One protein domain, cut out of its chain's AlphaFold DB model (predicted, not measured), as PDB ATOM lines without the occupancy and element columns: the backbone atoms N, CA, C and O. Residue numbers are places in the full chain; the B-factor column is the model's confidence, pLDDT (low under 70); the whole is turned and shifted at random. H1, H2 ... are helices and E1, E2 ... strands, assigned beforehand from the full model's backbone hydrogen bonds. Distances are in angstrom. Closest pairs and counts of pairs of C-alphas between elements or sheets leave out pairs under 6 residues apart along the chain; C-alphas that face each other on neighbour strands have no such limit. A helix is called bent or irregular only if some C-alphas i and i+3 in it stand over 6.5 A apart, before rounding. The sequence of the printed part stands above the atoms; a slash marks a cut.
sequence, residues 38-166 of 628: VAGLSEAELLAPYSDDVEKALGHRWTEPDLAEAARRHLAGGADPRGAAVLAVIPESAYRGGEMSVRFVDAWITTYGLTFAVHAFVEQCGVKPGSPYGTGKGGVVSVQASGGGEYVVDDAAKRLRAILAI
ATOM      1  N   VAL A  38     157.191 206.351 172.939       86.12
ATOM      2  CA  VAL A  38     156.956 205.499 171.767       86.12
ATOM      3  C   VAL A  38     155.885 206.181 170.925       86.12
ATOM      4  O   VAL A  38     154.816 206.515 171.441       86.12
ATOM      5  N   ALA A  39     156.190 206.469 169.661       84.12
ATOM      6  CA  ALA A  39     155.215 207.073 168.768       84.12
ATOM      7  C   ALA A  39     154.154 206.032 168.379       84.12
ATOM      8  O   ALA A  39     154.496 204.920 167.989       84.12
ATOM      9  N   GLY A  40     152.874 206.404 168.452       82.44
ATOM     10  CA  GLY A  40     151.767 205.569 167.980       82.44
ATOM     11  C   GLY A  40     151.715 205.550 166.454       82.44
ATOM     12  O   GLY A  40     150.902 206.251 165.860       82.44
ATOM     13  N   LEU A  41     152.635 204.814 165.835       81.81
ATOM     14  CA  LEU A  41     152.760 204.666 164.386       81.81
ATOM     15  C   LEU A  41     152.192 203.318 163.941       81.81
ATOM     16  O   LEU A  41     152.351 202.319 164.641       81.81
ATOM     17  N   SER A  42     151.587 203.276 162.755       88.25
ATOM     18  CA  SER A  42     151.212 202.017 162.113       88.25
ATOM     19  C   SER A  42     152.285 201.561 161.130       88.25
ATOM     20  O   SER A  42     152.724 202.321 160.267       88.25
ATOM     21  N   GLU A  43     152.665 200.286 161.205       90.19
ATOM     22  CA  GLU A  43     153.558 199.663 160.222       90.19
ATOM     23  C   GLU A  43     152.979 199.751 158.800       90.19
ATOM     24  O   GLU A  43     153.700 200.048 157.847       90.19
ATOM     25  N   ALA A  44     151.660 199.583 158.656       89.00
ATOM     26  CA  ALA A  44     150.978 199.687 157.369       89.00
ATOM     27  C   ALA A  44     151.072 201.104 156.776       89.00
ATOM     28  O   ALA A  44     151.290 201.256 155.576       89.00
ATOM     29  N   GLU A  45     150.970 202.145 157.608       89.31
ATOM     30  CA  GLU A  45     151.145 203.539 157.173       89.31
ATOM     31  C   GLU A  45     152.584 203.827 156.730       89.31
ATOM     32  O   GLU A  45     152.796 204.581 155.780       89.31
ATOM     33  N   LEU A  46     153.578 203.219 157.391       89.75
ATOM     34  CA  LEU A  46     154.988 203.347 157.010       89.75
ATOM     35  C   LEU A  46     155.290 202.655 155.677       89.75
ATOM     36  O   LEU A  46     156.111 203.157 154.910       89.75
ATOM     37  N   LEU A  47     154.635 201.524 155.399       89.88
ATOM     38  CA  LEU A  47     154.832 200.740 154.178       89.88
ATOM     39  C   LEU A  47     154.014 201.244 152.985       89.88
ATOM     40  O   LEU A  47     154.432 201.032 151.849       89.88
ATOM     41  N   ALA A  48     152.888 201.928 153.209       89.69
ATOM     42  CA  ALA A  48     151.983 202.365 152.144       89.69
ATOM     43  C   ALA A  48     152.665 203.147 150.996       89.69
ATOM     44  O   ALA A  48     152.361 202.857 149.839       89.69
ATOM     45  N   PRO A  49     153.621 204.071 151.239       87.69
ATOM     46  CA  PRO A  49     154.324 204.771 150.159       87.69
ATOM     47  C   PRO A  49     155.274 203.886 149.334       87.69
ATOM     48  O   PRO A  49     155.749 204.321 148.289       87.69
ATOM     49  N   TYR A  50     155.571 202.672 149.808       87.19
ATOM     50  CA  TYR A  50     156.580 201.765 149.260       87.19
ATOM     51  C   TYR A  50     155.984 200.457 148.734       87.19
ATOM     52  O   TYR A  50     156.742 199.541 148.431       87.19
ATOM     53  N   SER A  51     154.658 200.338 148.604       87.25
ATOM     54  CA  SER A  51     153.994 199.088 148.196       87.25
ATOM     55  C   SER A  51     154.567 198.498 146.902       87.25
ATOM     56  O   SER A  51     154.876 197.310 146.837       87.25
ATOM     57  N   ASP A  52     154.790 199.341 145.893       85.25
ATOM     58  CA  ASP A  52     155.349 198.922 144.605       85.25
ATOM     59  C   ASP A  52     156.807 198.471 144.726       85.25
ATOM     60  O   ASP A  52     157.245 197.562 144.021       85.25
ATOM     61  N   ASP A  53     157.577 199.128 145.593       85.62
ATOM     62  CA  ASP A  53     158.975 198.787 145.837       85.62
ATOM     63  C   ASP A  53     159.087 197.490 146.641       85.62
ATOM     64  O   ASP A  53     159.974 196.685 146.366       85.62
ATOM     65  N   VAL A  54     158.152 197.249 147.567       89.31
ATOM     66  CA  VAL A  54     158.021 195.987 148.295       89.31
ATOM     67  C   VAL A  54     157.749 194.846 147.323       89.31
ATOM     68  O   VAL A  54     158.526 193.896 147.286       89.31
ATOM     69  N   GLU A  55     156.733 194.951 146.467       89.88
ATOM     70  CA  GLU A  55     156.427 193.892 145.493       89.88
ATOM     71  C   GLU A  55     157.592 193.629 144.527       89.88
ATOM     72  O   GLU A  55     157.968 192.476 144.289       89.88
ATOM     73  N   LYS A  56     158.238 194.687 144.020       87.81
ATOM     74  CA  LYS A  56     159.432 194.550 143.169       87.81
ATOM     75  C   LYS A  56     160.577 193.865 143.902       87.81
ATOM     76  O   LYS A  56     161.226 193.004 143.311       87.81
ATOM     77  N   ALA A  57     160.824 194.234 145.159       88.00
ATOM     78  CA  ALA A  57     161.881 193.647 145.967       88.00
ATOM     79  C   ALA A  57     161.607 192.171 146.252       88.00
ATOM     80  O   ALA A  57     162.470 191.332 146.004       88.00
ATOM     81  N   LEU A  58     160.401 191.813 146.693       91.25
ATOM     82  CA  LEU A  58     160.044 190.424 146.999       91.25
ATOM     83  C   LEU A  58     159.978 189.531 145.747       91.25
ATOM     84  O   LEU A  58     160.210 188.327 145.838       91.25
ATOM     85  N   GLY A  59     159.674 190.105 144.579       88.38
ATOM     86  CA  GLY A  59     159.695 189.416 143.284       88.38
ATOM     87  C   GLY A  59     161.071 189.366 142.610       88.38
ATOM     88  O   GLY A  59     161.218 188.762 141.546       88.38
ATOM     89  N   HIS A  60     162.089 190.007 143.185       87.62
ATOM     90  CA  HIS A  60     163.394 190.106 142.552       87.62
ATOM     91  C   HIS A  60     164.151 188.775 142.589       87.62
ATOM     92  O   HIS A  60     164.251 188.131 143.627       87.62
ATOM     93  N   ARG A  61     164.831 188.423 141.491       84.38
ATOM     94  CA  ARG A  61     165.625 187.179 141.360       84.38
ATOM     95  C   ARG A  61     166.758 186.988 142.380       84.38
ATOM     96  O   ARG A  61     167.394 185.944 142.391       84.38
ATOM     97  N   TRP A  62     167.096 188.037 143.125       81.88
ATOM     98  CA  TRP A  62     168.159 188.012 144.137       81.88
ATOM     99  C   TRP A  62     167.604 187.960 145.551       81.88
ATOM    100  O   TRP A  62     168.388 187.799 146.476       81.88
ATOM    101  N   THR A  63     166.289 188.096 145.719       86.75
ATOM    102  CA  THR A  63     165.673 187.939 147.026       86.75
ATOM    103  C   THR A  63     165.673 186.473 147.395       86.75
ATOM    104  O   THR A  63     165.225 185.630 146.618       86.75
ATOM    105  N   GLU A  64     166.208 186.165 148.571       88.12
ATOM    106  CA  GLU A  64     166.208 184.796 149.075       88.12
ATOM    107  C   GLU A  64     164.755 184.319 149.269       88.12
ATOM    108  O   GLU A  64     163.964 185.050 149.876       88.12
ATOM    109  N   PRO A  65     164.379 183.121 148.777       92.19
ATOM    110  CA  PRO A  65     162.997 182.640 148.835       92.19
ATOM    111  C   PRO A  65     162.394 182.675 150.242       92.19
ATOM    112  O   PRO A  65     161.289 183.184 150.416       92.19
ATOM    113  N   ASP A  66     163.157 182.242 151.247       94.38
ATOM    114  CA  ASP A  66     162.729 182.219 152.649       94.38
ATOM    115  C   ASP A  66     162.446 183.628 153.203       94.38
ATOM    116  O   ASP A  66     161.528 183.811 154.004       94.38
ATOM    117  N   LEU A  67     163.208 184.644 152.772       94.19
ATOM    118  CA  LEU A  67     162.980 186.041 153.163       94.19
ATOM    119  C   LEU A  67     161.710 186.591 152.512       94.19
ATOM    120  O   LEU A  67     160.925 187.278 153.168       94.19
ATOM    121  N   ALA A  68     161.480 186.261 151.237       94.75
ATOM    122  CA  ALA A  68     160.256 186.643 150.544       94.75
ATOM    123  C   ALA A  68     159.018 185.967 151.147       94.75
ATOM    124  O   ALA A  68     157.972 186.602 151.276       94.75
ATOM    125  N   GLU A  69     159.121 184.695 151.535       96.19
ATOM    126  CA  GLU A  69     158.035 183.967 152.189       96.19
ATOM    127  C   GLU A  69     157.715 184.542 153.574       96.19
ATOM    128  O   GLU A  69     156.548 184.803 153.865       96.19
ATOM    129  N   ALA A  70     158.729 184.814 154.401       96.88
ATOM    130  CA  ALA A  70     158.539 185.460 155.701       96.88
ATOM    131  C   ALA A  70     157.847 186.827 155.561       96.88
ATOM    132  O   ALA A  70     156.855 187.095 156.238       96.88
ATOM    133  N   ALA A  71     158.303 187.665 154.621       95.88
ATOM    134  CA  ALA A  71     157.683 188.963 154.353       95.88
ATOM    135  C   ALA A  71     156.212 188.829 153.929       95.88
ATOM    136  O   ALA A  71     155.355 189.557 154.427       95.88
ATOM    137  N   ARG A  72     155.890 187.862 153.058       96.19
ATOM    138  CA  ARG A  72     154.504 187.602 152.633       96.19
ATOM    139  C   ARG A  72     153.621 187.090 153.769       96.19
ATOM    140  O   ARG A  72     152.468 187.503 153.849       96.19
ATOM    141  N   ARG A  73     154.139 186.233 154.656       96.19
ATOM    142  CA  ARG A  73     153.403 185.783 155.853       96.19
ATOM    143  C   ARG A  73     153.066 186.954 156.774       96.19
ATOM    144  O   ARG A  73     151.943 187.012 157.272       96.19
ATOM    145  N   HIS A  74     153.994 187.898 156.939       96.25
ATOM    146  CA  HIS A  74     153.753 189.113 157.722       96.25
ATOM    147  C   HIS A  74     152.711 190.030 157.074       96.25
ATOM    148  O   HIS A  74     151.748 190.427 157.724       96.25
ATOM    149  N   LEU A  75     152.818 190.280 155.762       94.25
ATOM    150  CA  LEU A  75     151.822 191.060 155.007       94.25
ATOM    151  C   LEU A  75     150.414 190.440 155.042       94.25
ATOM    152  O   LEU A  75     149.423 191.163 154.977       94.25
ATOM    153  N   ALA A  76     150.313 189.113 155.170       93.75
ATOM    154  CA  ALA A  76     149.045 188.401 155.322       93.75
ATOM    155  C   ALA A  76     148.440 188.495 156.741       93.75
ATOM    156  O   ALA A  76     147.383 187.914 156.987       93.75
ATOM    157  N   GLY A  77     149.086 189.210 157.669       90.44
ATOM    158  CA  GLY A  77     148.625 189.421 159.044       90.44
ATOM    159  C   GLY A  77     149.225 188.466 160.080       90.44
ATOM    160  O   GLY A  77     148.788 188.470 161.229       90.44
ATOM    161  N   GLY A  78     150.206 187.637 159.709       90.75
ATOM    162  CA  GLY A  78     150.962 186.841 160.675       90.75
ATOM    163  C   GLY A  78     151.968 187.703 161.441       90.75
ATOM    164  O   GLY A  78     152.664 188.500 160.832       90.75
ATOM    165  N   ALA A  79     152.100 187.524 162.757       93.56
ATOM    166  CA  ALA A  79     153.154 188.182 163.533       93.56
ATOM    167  C   ALA A  79     154.502 187.465 163.310       93.56
ATOM    168  O   ALA A  79     154.906 186.627 164.116       93.56
ATOM    169  N   ASP A  80     155.185 187.768 162.201       95.94
ATOM    170  CA  ASP A  80     156.486 187.191 161.837       95.94
ATOM    171  C   ASP A  80     157.601 188.252 161.946       95.94
ATOM    172  O   ASP A  80     157.739 189.088 161.049       95.94
ATOM    173  N   PRO A  81     158.446 188.215 162.997       96.56
ATOM    174  CA  PRO A  81     159.528 189.183 163.188       96.56
ATOM    175  C   PRO A  81     160.523 189.238 162.024       96.56
ATOM    176  O   PRO A  81     161.022 190.310 161.682       96.56
ATOM    177  N   ARG A  82     160.799 188.097 161.377       95.06
ATOM    178  CA  ARG A  82     161.700 188.038 160.218       95.06
ATOM    179  C   ARG A  82     161.035 188.649 158.987       95.06
ATOM    180  O   ARG A  82     161.700 189.324 158.204       95.06
ATOM    181  N   GLY A  83     159.729 188.449 158.832       95.94
ATOM    182  CA  GLY A  83     158.939 189.101 157.791       95.94
ATOM    183  C   GLY A  83     158.892 190.621 157.956       95.94
ATOM    184  O   GLY A  83     159.206 191.343 157.010       95.94
ATOM    185  N   ALA A  84     158.595 191.098 159.166       95.81
ATOM    186  CA  ALA A  84     158.615 192.518 159.522       95.81
ATOM    187  C   ALA A  84     159.981 193.168 159.227       95.81
ATOM    188  O   ALA A  84     160.065 194.224 158.597       95.81
ATOM    189  N   ALA A  85     161.068 192.488 159.599       92.69
ATOM    190  CA  ALA A  85     162.436 192.920 159.332       92.69
ATOM    191  C   ALA A  85     162.734 193.123 157.833       92.69
ATOM    192  O   ALA A  85     163.314 194.140 157.442       92.69
ATOM    193  N   VAL A  86     162.322 192.173 156.985       92.50
ATOM    194  CA  VAL A  86     162.501 192.251 155.523       92.50
ATOM    195  C   VAL A  86     161.731 193.432 154.933       92.50
ATOM    196  O   VAL A  86     162.241 194.119 154.048       92.50
ATOM    197  N   LEU A  87     160.525 193.702 155.430       92.44
ATOM    198  CA  LEU A  87     159.714 194.824 154.963       92.44
ATOM    199  C   LEU A  87     160.321 196.173 155.365       92.44
ATOM    200  O   LEU A  87     160.319 197.098 154.555       92.44
ATOM    201  N   ALA A  88     160.904 196.281 156.562       89.94
ATOM    202  CA  ALA A  88     161.501 197.524 157.054       89.94
ATOM    203  C   ALA A  88     162.767 197.961 156.290       89.94
ATOM    204  O   ALA A  88     163.003 199.161 156.126       89.94
ATOM    205  N   VAL A  89     163.575 197.024 155.773       84.06
ATOM    206  CA  VAL A  89     164.809 197.379 155.039       84.06
ATOM    207  C   VAL A  89     164.566 197.934 153.632       84.06
ATOM    208  O   VAL A  89     165.465 198.546 153.049       84.06
ATOM    209  N   ILE A  90     163.366 197.745 153.077       82.56
ATOM    210  CA  ILE A  90     163.024 198.199 151.723       82.56
ATOM    211  C   ILE A  90     162.861 199.734 151.696       82.56
ATOM    212  O   ILE A  90     163.606 200.379 150.947       82.56
ATOM    213  N   PRO A  91     162.020 200.357 152.553       76.25
ATOM    214  CA  PRO A  91     161.959 201.812 152.694       76.25
ATOM    215  C   PRO A  91     163.269 202.444 153.165       76.25
ATOM    216  O   PRO A  91     163.620 203.521 152.692       76.25
ATOM    217  N   GLU A  92     164.021 201.788 154.062       65.56
ATOM    218  CA  GLU A  92     165.292 202.311 154.600       65.56
ATOM    219  C   GLU A  92     166.301 202.628 153.479       65.56
ATOM    220  O   GLU A  92     167.040 203.603 153.574       65.56
ATOM    221  N   SER A  93     166.269 201.893 152.357       57.97
ATOM    222  CA  SER A  93     167.130 202.150 151.190       57.97
ATOM    223  C   SER A  93     166.923 203.526 150.525       57.97
ATOM    224  O   SER A  93     167.781 203.977 149.760       57.97
ATOM    225  N   ALA A  94     165.808 204.204 150.821       48.72
ATOM    226  CA  ALA A  94     165.488 205.551 150.353       48.72
ATOM    227  C   ALA A  94     165.893 206.665 151.344       48.72
ATOM    228  O   ALA A  94     165.871 207.841 150.970       48.72
ATOM    229  N   TYR A  95     166.288 206.319 152.575       46.62
ATOM    230  CA  TYR A  95     166.646 207.262 153.639       46.62
ATOM    231  C   TYR A  95     168.127 207.163 154.019       46.62
ATOM    232  O   TYR A  95     168.822 206.197 153.718       46.62
ATOM    233  N   ARG A  96     168.642 208.209 154.671       46.06
ATOM    234  CA  ARG A  96     169.959 208.180 155.314       46.06
ATOM    235  C   ARG A  96     169.776 208.266 156.822       46.06
ATOM    236  O   ARG A  96     169.107 209.182 157.283       46.06
ATOM    237  N   GLY A  97     170.465 207.396 157.559       49.22
ATOM    238  CA  GLY A  97     170.700 207.564 158.995       49.22
ATOM    239  C   GLY A  97     169.696 206.897 159.936       49.22
ATOM    240  O   GLY A  97     169.450 207.460 160.990       49.22
ATOM    241  N   GLY A  98     169.094 205.750 159.590       59.81
ATOM    242  CA  GLY A  98     168.360 204.917 160.558       59.81
ATOM    243  C   GLY A  98     167.010 205.470 161.038       59.81
ATOM    244  O   GLY A  98     166.338 204.836 161.853       59.81
ATOM    245  N   GLU A  99     166.583 206.633 160.534       71.56
ATOM    246  CA  GLU A  99     165.334 207.296 160.933       71.56
ATOM    247  C   GLU A  99     164.103 206.417 160.660       71.56
ATOM    248  O   GLU A  99     163.182 206.364 161.477       71.56
ATOM    249  N   MET A 100     164.092 205.674 159.546       79.81
ATOM    250  CA  MET A 100     162.992 204.755 159.243       79.81
ATOM    251  C   MET A 100     162.994 203.543 160.167       79.81
ATOM    252  O   MET A 100     161.941 203.186 160.689       79.81
ATOM    253  N   SER A 101     164.159 202.964 160.441       84.81
ATOM    254  CA  SER A 101     164.304 201.860 161.396       84.81
ATOM    255  C   SER A 101     163.775 202.224 162.791       84.81
ATOM    256  O   SER A 101     163.059 201.436 163.403       84.81
ATOM    257  N   VAL A 102     164.023 203.450 163.269       88.19
ATOM    258  CA  VAL A 102     163.438 203.963 164.524       88.19
ATOM    259  C   VAL A 102     161.905 203.992 164.483       88.19
ATOM    260  O   VAL A 102     161.254 203.617 165.459       88.19
ATOM    261  N   ARG A 103     161.315 204.421 163.361       90.19
ATOM    262  CA  ARG A 103     159.853 204.472 163.188       90.19
ATOM    263  C   ARG A 103     159.232 203.077 163.132       90.19
ATOM    264  O   ARG A 103     158.172 202.878 163.720       90.19
ATOM    265  N   PHE A 104     159.891 202.124 162.473       92.44
ATOM    266  CA  PHE A 104     159.461 200.723 162.460       92.44
ATOM    267  C   PHE A 104     159.533 200.096 163.851       92.44
ATOM    268  O   PHE A 104     158.564 199.469 164.266       92.44
ATOM    269  N   VAL A 105     160.604 200.347 164.614       93.56
ATOM    270  CA  VAL A 105     160.696 199.919 166.020       93.56
ATOM    271  C   VAL A 105     159.494 200.417 166.827       93.56
ATOM    272  O   VAL A 105     158.857 199.625 167.517       93.56
ATOM    273  N   ASP A 106     159.131 201.694 166.711       94.19
ATOM    274  CA  ASP A 106     157.962 202.244 167.411       94.19
ATOM    275  C   ASP A 106     156.638 201.609 166.975       94.19
ATOM    276  O   ASP A 106     155.787 201.301 167.816       94.19
ATOM    277  N   ALA A 107     156.472 201.385 165.671       94.88
ATOM    278  CA  ALA A 107     155.291 200.730 165.125       94.88
ATOM    279  C   ALA A 107     155.165 199.280 165.621       94.88
ATOM    280  O   ALA A 107     154.076 198.846 166.006       94.88
ATOM    281  N   TRP A 108     156.278 198.545 165.682       96.38
ATOM    282  CA  TRP A 108     156.316 197.178 166.195       96.38
ATOM    283  C   TRP A 108     156.023 197.113 167.691       96.38
ATOM    284  O   TRP A 108     155.225 196.276 168.103       96.38
ATOM    285  N   ILE A 109     156.593 198.019 168.494       95.31
ATOM    286  CA  ILE A 109     156.299 198.093 169.934       95.31
ATOM    287  C   ILE A 109     154.808 198.360 170.153       95.31
ATOM    288  O   ILE A 109     154.186 197.704 170.984       95.31
ATOM    289  N   THR A 110     154.232 199.294 169.393       93.50
ATOM    290  CA  THR A 110     152.817 199.674 169.513       93.50
ATOM    291  C   THR A 110     151.874 198.535 169.115       93.50
ATOM    292  O   THR A 110     150.832 198.358 169.739       93.50
ATOM    293  N   THR A 111     152.232 197.764 168.085       93.19
ATOM    294  CA  THR A 111     151.342 196.755 167.485       93.19
ATOM    295  C   THR A 111     151.505 195.369 168.113       93.19
ATOM    296  O   THR A 111     150.514 194.688 168.363       93.19
ATOM    297  N   TYR A 112     152.746 194.949 168.370       94.38
ATOM    298  CA  TYR A 112     153.095 193.573 168.744       94.38
ATOM    299  C   TYR A 112     153.829 193.467 170.091       94.38
ATOM    300  O   TYR A 112     154.065 192.361 170.575       94.38
ATOM    301  N   GLY A 113     154.194 194.594 170.708       94.81
ATOM    302  CA  GLY A 113     154.923 194.638 171.975       94.81
ATOM    303  C   GLY A 113     156.449 194.660 171.832       94.81
ATOM    304  O   GLY A 113     157.020 194.506 170.750       94.81
ATOM    305  N   LEU A 114     157.128 194.886 172.962       96.56
ATOM    306  CA  LEU A 114     158.576 195.119 173.016       96.56
ATOM    307  C   LEU A 114     159.397 193.902 172.568       96.56
ATOM    308  O   LEU A 114     160.332 194.055 171.784       96.56
ATOM    309  N   THR A 115     159.024 192.701 173.014       97.75
ATOM    310  CA  THR A 115     159.713 191.444 172.679       97.75
ATOM    311  C   THR A 115     159.716 191.195 171.170       97.75
ATOM    312  O   THR A 115     160.767 190.921 170.589       97.75
ATOM    313  N   PHE A 116     158.576 191.404 170.498       97.50
ATOM    314  CA  PHE A 116     158.489 191.316 169.038       97.50
ATOM    315  C   PHE A 116     159.391 192.349 168.351       97.50
ATOM    316  O   PHE A 116     160.133 192.003 167.433       97.50
ATOM    317  N   ALA A 117     159.359 193.606 168.802       97.06
ATOM    318  CA  ALA A 117     160.152 194.675 168.201       97.06
ATOM    319  C   ALA A 117     161.664 194.418 168.304       97.06
ATOM    320  O   ALA A 117     162.397 194.674 167.347       97.06
ATOM    321  N   VAL A 118     162.133 193.877 169.435       97.56
ATOM    322  CA  VAL A 118     163.537 193.473 169.602       97.56
ATOM    323  C   VAL A 118     163.888 192.325 168.656       97.56
ATOM    324  O   VAL A 118     164.919 192.395 167.987       97.56
ATOM    325  N   HIS A 119     163.036 191.299 168.542       97.50
ATOM    326  CA  HIS A 119     163.273 190.185 167.617       97.50
ATOM    327  C   HIS A 119     163.357 190.681 166.169       97.50
ATOM    328  O   HIS A 119     164.342 190.408 165.481       97.50
ATOM    329  N   ALA A 120     162.376 191.470 165.731       96.00
ATOM    330  CA  ALA A 120     162.334 192.020 164.381       96.00
ATOM    331  C   ALA A 120     163.571 192.881 164.088       96.00
ATOM    332  O   ALA A 120     164.183 192.739 163.033       96.00
ATOM    333  N   PHE A 121     164.023 193.702 165.040       94.19
ATOM    334  CA  PHE A 121     165.238 194.499 164.877       94.19
ATOM    335  C   PHE A 121     166.519 193.652 164.762       94.19
ATOM    336  O   PHE A 121     167.383 193.936 163.929       94.19
ATOM    337  N   VAL A 122     166.651 192.585 165.559       92.81
ATOM    338  CA  VAL A 122     167.794 191.658 165.459       92.81
ATOM    339  C   VAL A 122     167.804 190.943 164.104       92.81
ATOM    340  O   VAL A 122     168.870 190.796 163.499       92.81
ATOM    341  N   GLU A 123     166.636 190.539 163.594       92.69
ATOM    342  CA  GLU A 123     166.510 189.975 162.243       92.69
ATOM    343  C   GLU A 123     166.818 191.017 161.159       92.69
ATOM    344  O   GLU A 123     167.526 190.705 160.200       92.69
ATOM    345  N   GLN A 124     166.384 192.268 161.340       89.44
ATOM    346  CA  GLN A 124     166.643 193.380 160.417       89.44
ATOM    347  C   GLN A 124     168.142 193.618 160.240       89.44
ATOM    348  O   GLN A 124     168.613 193.808 159.121       89.44
ATOM    349  N   CYS A 125     168.915 193.531 161.324       85.56
ATOM    350  CA  CYS A 125     170.370 193.654 161.268       85.56
ATOM    351  C   CYS A 125     171.056 192.508 160.491       85.56
ATOM    352  O   CYS A 125     172.231 192.621 160.140       85.56
ATOM    353  N   GLY A 126     170.347 191.404 160.234       83.94
ATOM    354  CA  GLY A 126     170.816 190.254 159.457       83.94
ATOM    355  C   GLY A 126     170.462 190.296 157.968       83.94
ATOM    356  O   GLY A 126     170.833 189.368 157.248       83.94
ATOM    357  N   VAL A 127     169.769 191.333 157.487       85.06
ATOM    358  CA  VAL A 127     169.329 191.452 156.085       85.06
ATOM    359  C   VAL A 127     169.676 192.822 155.496       85.06
ATOM    360  O   VAL A 127     169.802 193.814 156.210       85.06
ATOM    361  N   LYS A 128     169.851 192.905 154.171       79.31
ATOM    362  CA  LYS A 128     170.059 194.185 153.466       79.31
ATOM    363  C   LYS A 128     169.384 194.209 152.090       79.31
ATOM    364  O   LYS A 128     169.281 193.157 151.452       79.31
ATOM    365  N   PRO A 129     169.018 195.395 151.570       75.88
ATOM    366  CA  PRO A 129     168.664 195.543 150.164       75.88
ATOM    367  C   PRO A 129     169.910 195.311 149.294       75.88
ATOM    368  O   PRO A 129     170.982 195.870 149.556       75.88
ATOM    369  N   GLY A 130     169.812 194.473 148.263       71.44
ATOM    370  CA  GLY A 130     170.980 194.137 147.459       71.44
ATOM    371  C   GLY A 130     170.917 192.865 146.631       71.44
ATOM    372  O   GLY A 130     169.870 192.278 146.361       71.44
ATOM    373  N   SER A 131     172.119 192.458 146.235       62.25
ATOM    374  CA  SER A 131     172.435 191.139 145.695       62.25
ATOM    375  C   SER A 131     173.550 190.506 146.540       62.25
ATOM    376  O   SER A 131     174.227 191.227 147.287       62.25
ATOM    377  N   PRO A 132     173.837 189.203 146.370       51.44
ATOM    378  CA  PRO A 132     174.988 188.567 147.016       51.44
ATOM    379  C   PRO A 132     176.337 189.232 146.685       51.44
ATOM    380  O   PRO A 132     177.295 189.091 147.438       51.44
ATOM    381  N   TYR A 133     176.418 189.988 145.581       51.91
ATOM    382  CA  TYR A 133     177.649 190.611 145.082       51.91
ATOM    383  C   TYR A 133     177.810 192.092 145.460       51.91
ATOM    384  O   TYR A 133     178.805 192.706 145.083       51.91
ATOM    385  N   GLY A 134     176.855 192.695 146.179       51.44
ATOM    386  CA  GLY A 134     176.965 194.098 146.591       51.44
ATOM    387  C   GLY A 134     175.639 194.783 146.918       51.44
ATOM    388  O   GLY A 134     174.552 194.245 146.698       51.44
ATOM    389  N   THR A 135     175.749 196.003 147.446       52.66
ATOM    390  CA  THR A 135     174.622 196.913 147.696       52.66
ATOM    391  C   THR A 135     174.159 197.513 146.369       52.66
ATOM    392  O   THR A 135     174.899 198.255 145.727       52.66
ATOM    393  N   GLY A 136     172.948 197.185 145.933       51.06
ATOM    394  CA  GLY A 136     172.373 197.676 144.682       51.06
ATOM    395  C   GLY A 136     170.866 197.447 144.661       51.06
ATOM    396  O   GLY A 136     170.376 196.520 145.297       51.06
ATOM    397  N   LYS A 137     170.119 198.307 143.963       53.34
ATOM    398  CA  LYS A 137     168.652 198.211 143.904       53.34
ATOM    399  C   LYS A 137     168.233 196.881 143.272       53.34
ATOM    400  O   LYS A 137     168.756 196.519 142.218       53.34
ATOM    401  N   GLY A 138     167.293 196.178 143.902       65.81
ATOM    402  CA  GLY A 138     166.716 194.971 143.322       65.81
ATOM    403  C   GLY A 138     165.969 194.096 144.315       65.81
ATOM    404  O   GLY A 138     164.754 194.048 144.232       65.81
ATOM    405  N   GLY A 139     166.677 193.403 145.214       76.62
ATOM    406  CA  GLY A 139     166.102 192.399 146.123       76.62
ATOM    407  C   GLY A 139     166.577 192.526 147.571       76.62
ATOM    408  O   GLY A 139     167.208 193.520 147.924       76.62
ATOM    409  N   VAL A 140     166.282 191.525 148.405       83.88
ATOM    410  CA  VAL A 140     166.690 191.459 149.821       83.88
ATOM    411  C   VAL A 140     167.467 190.172 150.089       83.88
ATOM    412  O   VAL A 140     166.983 189.077 149.812       83.88
ATOM    413  N   VAL A 141     168.673 190.305 150.635       82.00
ATOM    414  CA  VAL A 141     169.574 189.177 150.915       82.00
ATOM    415  C   VAL A 141     169.973 189.142 152.380       82.00
ATOM    416  O   VAL A 141     170.073 190.188 153.031       82.00
ATOM    417  N   SER A 142     170.256 187.943 152.878       84.56
ATOM    418  CA  SER A 142     170.873 187.746 154.180       84.56
ATOM    419  C   SER A 142     172.324 188.224 154.137       84.56
ATOM    420  O   SER A 142     173.036 188.068 153.140       84.56
ATOM    421  N   VAL A 143     172.792 188.805 155.235       76.00
ATOM    422  CA  VAL A 143     174.198 189.167 155.404       76.00
ATOM    423  C   VAL A 143     174.812 188.390 156.546       76.00
ATOM    424  O   VAL A 143     174.370 188.451 157.689       76.00
ATOM    425  N   GLN A 144     175.910 187.706 156.231       62.31
ATOM    426  CA  GLN A 144     176.894 187.380 157.247       62.31
ATOM    427  C   GLN A 144     177.491 188.717 157.668       62.31
ATOM    428  O   GLN A 144     178.059 189.420 156.833       62.31
ATOM    429  N   ALA A 145     177.241 189.119 158.910       53.34
ATOM    430  CA  ALA A 145     177.598 190.424 159.442       53.34
ATOM    431  C   ALA A 145     179.115 190.663 159.358       53.34
ATOM    432  O   ALA A 145     179.873 190.388 160.281       53.34
ATOM    433  N   SER A 146     179.560 191.179 158.219       44.12
ATOM    434  CA  SER A 146     180.870 191.772 158.018       44.12
ATOM    435  C   SER A 146     180.622 193.200 157.547       44.12
ATOM    436  O   SER A 146     180.475 193.460 156.352       44.12
ATOM    437  N   GLY A 147     180.493 194.106 158.515       44.78
ATOM    438  CA  GLY A 147     180.415 195.543 158.269       44.78
ATOM    439  C   GLY A 147     179.043 196.039 157.822       44.78
ATOM    440  O   GLY A 147     178.921 196.640 156.755       44.78
ATOM    441  N   GLY A 148     178.010 195.846 158.651       38.75
ATOM    442  CA  GLY A 148     176.889 196.789 158.626       38.75
ATOM    443  C   GLY A 148     177.467 198.197 158.786       38.75
ATOM    444  O   GLY A 148     178.322 198.402 159.644       38.75
ATOM    445  N   GLY A 149     177.108 199.133 157.904       45.59
ATOM    446  CA  GLY A 149     177.670 200.482 157.959       45.59
ATOM    447  C   GLY A 149     177.463 201.078 159.352       45.59
ATOM    448  O   GLY A 149     176.325 201.118 159.815       45.59
ATOM    449  N   GLU A 150     178.553 201.544 159.976       43.69
ATOM    450  CA  GLU A 150     178.633 202.117 161.340       43.69
ATOM    451  C   GLU A 150     177.524 203.139 161.671       43.69
ATOM    452  O   GLU A 150     177.271 203.426 162.832       43.69
ATOM    453  N   TYR A 151     176.841 203.688 160.662       42.47
ATOM    454  CA  TYR A 151     175.860 204.764 160.790       42.47
ATOM    455  C   TYR A 151     174.385 204.322 160.876       42.47
ATOM    456  O   TYR A 151     173.551 205.157 161.203       42.47
ATOM    457  N   VAL A 152     174.022 203.074 160.534       46.97
ATOM    458  CA  VAL A 152     172.595 202.675 160.379       46.97
ATOM    459  C   VAL A 152     172.043 201.935 161.602       46.97
ATOM    460  O   VAL A 152     170.884 202.114 161.960       46.97
ATOM    461  N   VAL A 153     172.873 201.131 162.271       56.50
ATOM    462  CA  VAL A 153     172.460 200.326 163.438       56.50
ATOM    463  C   VAL A 153     172.286 201.191 164.696       56.50
ATOM    464  O   VAL A 153     171.519 200.832 165.589       56.50
ATOM    465  N   ASP A 154     172.952 202.347 164.759       65.75
ATOM    466  CA  ASP A 154     173.167 203.066 166.015       65.75
ATOM    467  C   ASP A 154     171.875 203.653 166.627       65.75
ATOM    468  O   ASP A 154     171.564 203.415 167.796       65.75
ATOM    469  N   ASP A 155     171.045 204.339 165.834       80.00
ATOM    470  CA  ASP A 155     169.889 205.074 166.369       80.00
ATOM    471  C   ASP A 155     168.749 204.156 166.843       80.00
ATOM    472  O   ASP A 155     168.205 204.343 167.937       80.00
ATOM    473  N   ALA A 156     168.402 203.128 166.061       86.44
ATOM    474  CA  ALA A 156     167.372 202.159 166.436       86.44
ATOM    475  C   ALA A 156     167.824 201.267 167.607       86.44
ATOM    476  O   ALA A 156     167.052 201.052 168.546       86.44
ATOM    477  N   ALA A 157     169.090 200.830 167.624       90.00
ATOM    478  CA  ALA A 157     169.632 200.061 168.741       90.00
ATOM    479  C   ALA A 157     169.681 200.903 170.025       90.00
ATOM    480  O   ALA A 157     169.281 200.438 171.093       90.00
ATOM    481  N   LYS A 158     170.129 202.165 169.941       89.69
ATOM    482  CA  LYS A 158     170.100 203.113 171.066       89.69
ATOM    483  C   LYS A 158     168.682 203.342 171.575       89.69
ATOM    484  O   LYS A 158     168.479 203.382 172.789       89.69
ATOM    485  N   ARG A 159     167.705 203.463 170.674       91.06
ATOM    486  CA  ARG A 159     166.293 203.613 171.038       91.06
ATOM    487  C   ARG A 159     165.775 202.402 171.808       91.06
ATOM    488  O   ARG A 159     165.237 202.588 172.898       91.06
ATOM    489  N   LEU A 160     165.975 201.190 171.290       94.31
ATOM    490  CA  LEU A 160     165.566 199.955 171.966       94.31
ATOM    491  C   LEU A 160     166.240 199.808 173.329       94.31
ATOM    492  O   LEU A 160     165.555 199.592 174.324       94.31
ATOM    493  N   ARG A 161     167.559 200.013 173.399       94.19
ATOM    494  CA  ARG A 161     168.310 199.978 174.661       94.19
ATOM    495  C   ARG A 161     167.743 200.960 175.688       94.19
ATOM    496  O   ARG A 161     167.620 200.630 176.862       94.19
ATOM    497  N   ALA A 162     167.364 202.159 175.258       93.38
ATOM    498  CA  ALA A 162     166.809 203.163 176.150       93.38
ATOM    499  C   ALA A 162     165.377 202.868 176.617       93.38
ATOM    500  O   ALA A 162     165.029 203.244 177.734       93.38
ATOM    501  N   ILE A 163     164.583 202.154 175.818       94.62
ATOM    502  CA  ILE A 163     163.284 201.614 176.240       94.62
ATOM    503  C   ILE A 163     163.488 200.455 177.227       94.62
ATOM    504  O   ILE A 163     162.869 200.441 178.286       94.62
ATOM    505  N   LEU A 164     164.420 199.539 176.944       95.44
ATOM    506  CA  LEU A 164     164.763 198.413 177.822       95.44
ATOM    507  C   LEU A 164     165.300 198.862 179.186       95.44
ATOM    508  O   LEU A 164     164.981 198.254 180.204       95.44
ATOM    509  N   ALA A 165     166.071 199.952 179.228       94.62
ATOM    510  CA  ALA A 165     166.610 200.506 180.470       94.62
ATOM    511  C   ALA A 165     165.524 200.946 181.472       94.62
ATOM    512  O   ALA A 165     165.810 201.014 182.667       94.62
ATOM    513  N   ILE A 166     164.305 201.241 180.999       93.25
ATOM    514  CA  ILE A 166     163.158 201.665 181.821       93.25
ATOM    515  C   ILE A 166     161.990 200.667 181.809       93.25
ATOM    516  O   ILE A 166     160.954 200.949 182.410       93.25
TER     517      ILE A 166
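This is residues 38 to 166 of the 628 residues of an uncharacterized protein of Actinomadura darangshiensis (UniProt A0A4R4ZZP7). A small strand hairpin, E1 and E2, packs at one end of a helical body with H3 as its core. H1, H2, H4 and H5 pack round H3, and away from the hairpin H4, H5 and H6 form an up-and-down bundle, each running against the one before it. The 129 printed residues, mostly helix by class, hold six named helices and two strands in the order H1 H2 H3 H4 H5 E1 E2 H6, the two-stranded sheet being antiparallel. The whole is compact, with a radius of gyration of the C-alphas of 13.5 A and spans of 43 by 32 by 23 A.

E1 is residues 127 to 131, and E2, residues 134 to 142, bends by 134 degrees at residue 137. H1, residues 43 to 58, begins with C-alpha 43 at (153.558, 199.663, 160.222) and spans 17.4 A; it is irregular, with C-alphas 49 and 52 8.1 A apart. H2 is residues 65 to 75, H3 81 to 92, H4 99 to 112, 20.0 A long, and H5 114 to 124. H6, residues 153 to 164, ends with C-alpha 164 at (164.763, 198.413, 177.822).

In the hairpin E1 and E2, N 128 and O 141 are 3.0 A apart, within hydrogen-bond range. The closest C-alphas of H3 and E1, Val 89 and Lys 128, are 6.3 A apart. H3 touches H2 about perpendicular, 89 degrees, closest at C-alphas 83 and 71, 3.7 A. H3 touches H5 at a steep tilt of 61 degrees, C-alphas 81 and 120 being closest at 4.2 A. With residues 87 to 91 alone H3 touches H1, closest at C-alphas 91 and 50, 6.4 A. H4 touches H6, closest at C-alphas 102 and 156, 4.7 A. H2 and H6 are apart. In H2, H4, H5 and H6 every O i to N i+4 pair is within hydrogen-bond range; H1 has 8 of 12 and H3 6 of 8.

The farthest C-alphas, Arg 61 and Ile 166, are 43.0 A apart. The printed part has no cut and no long link. Model confidence is under 70 at residues 92 to 98, 131 to 138 and 144 to 154.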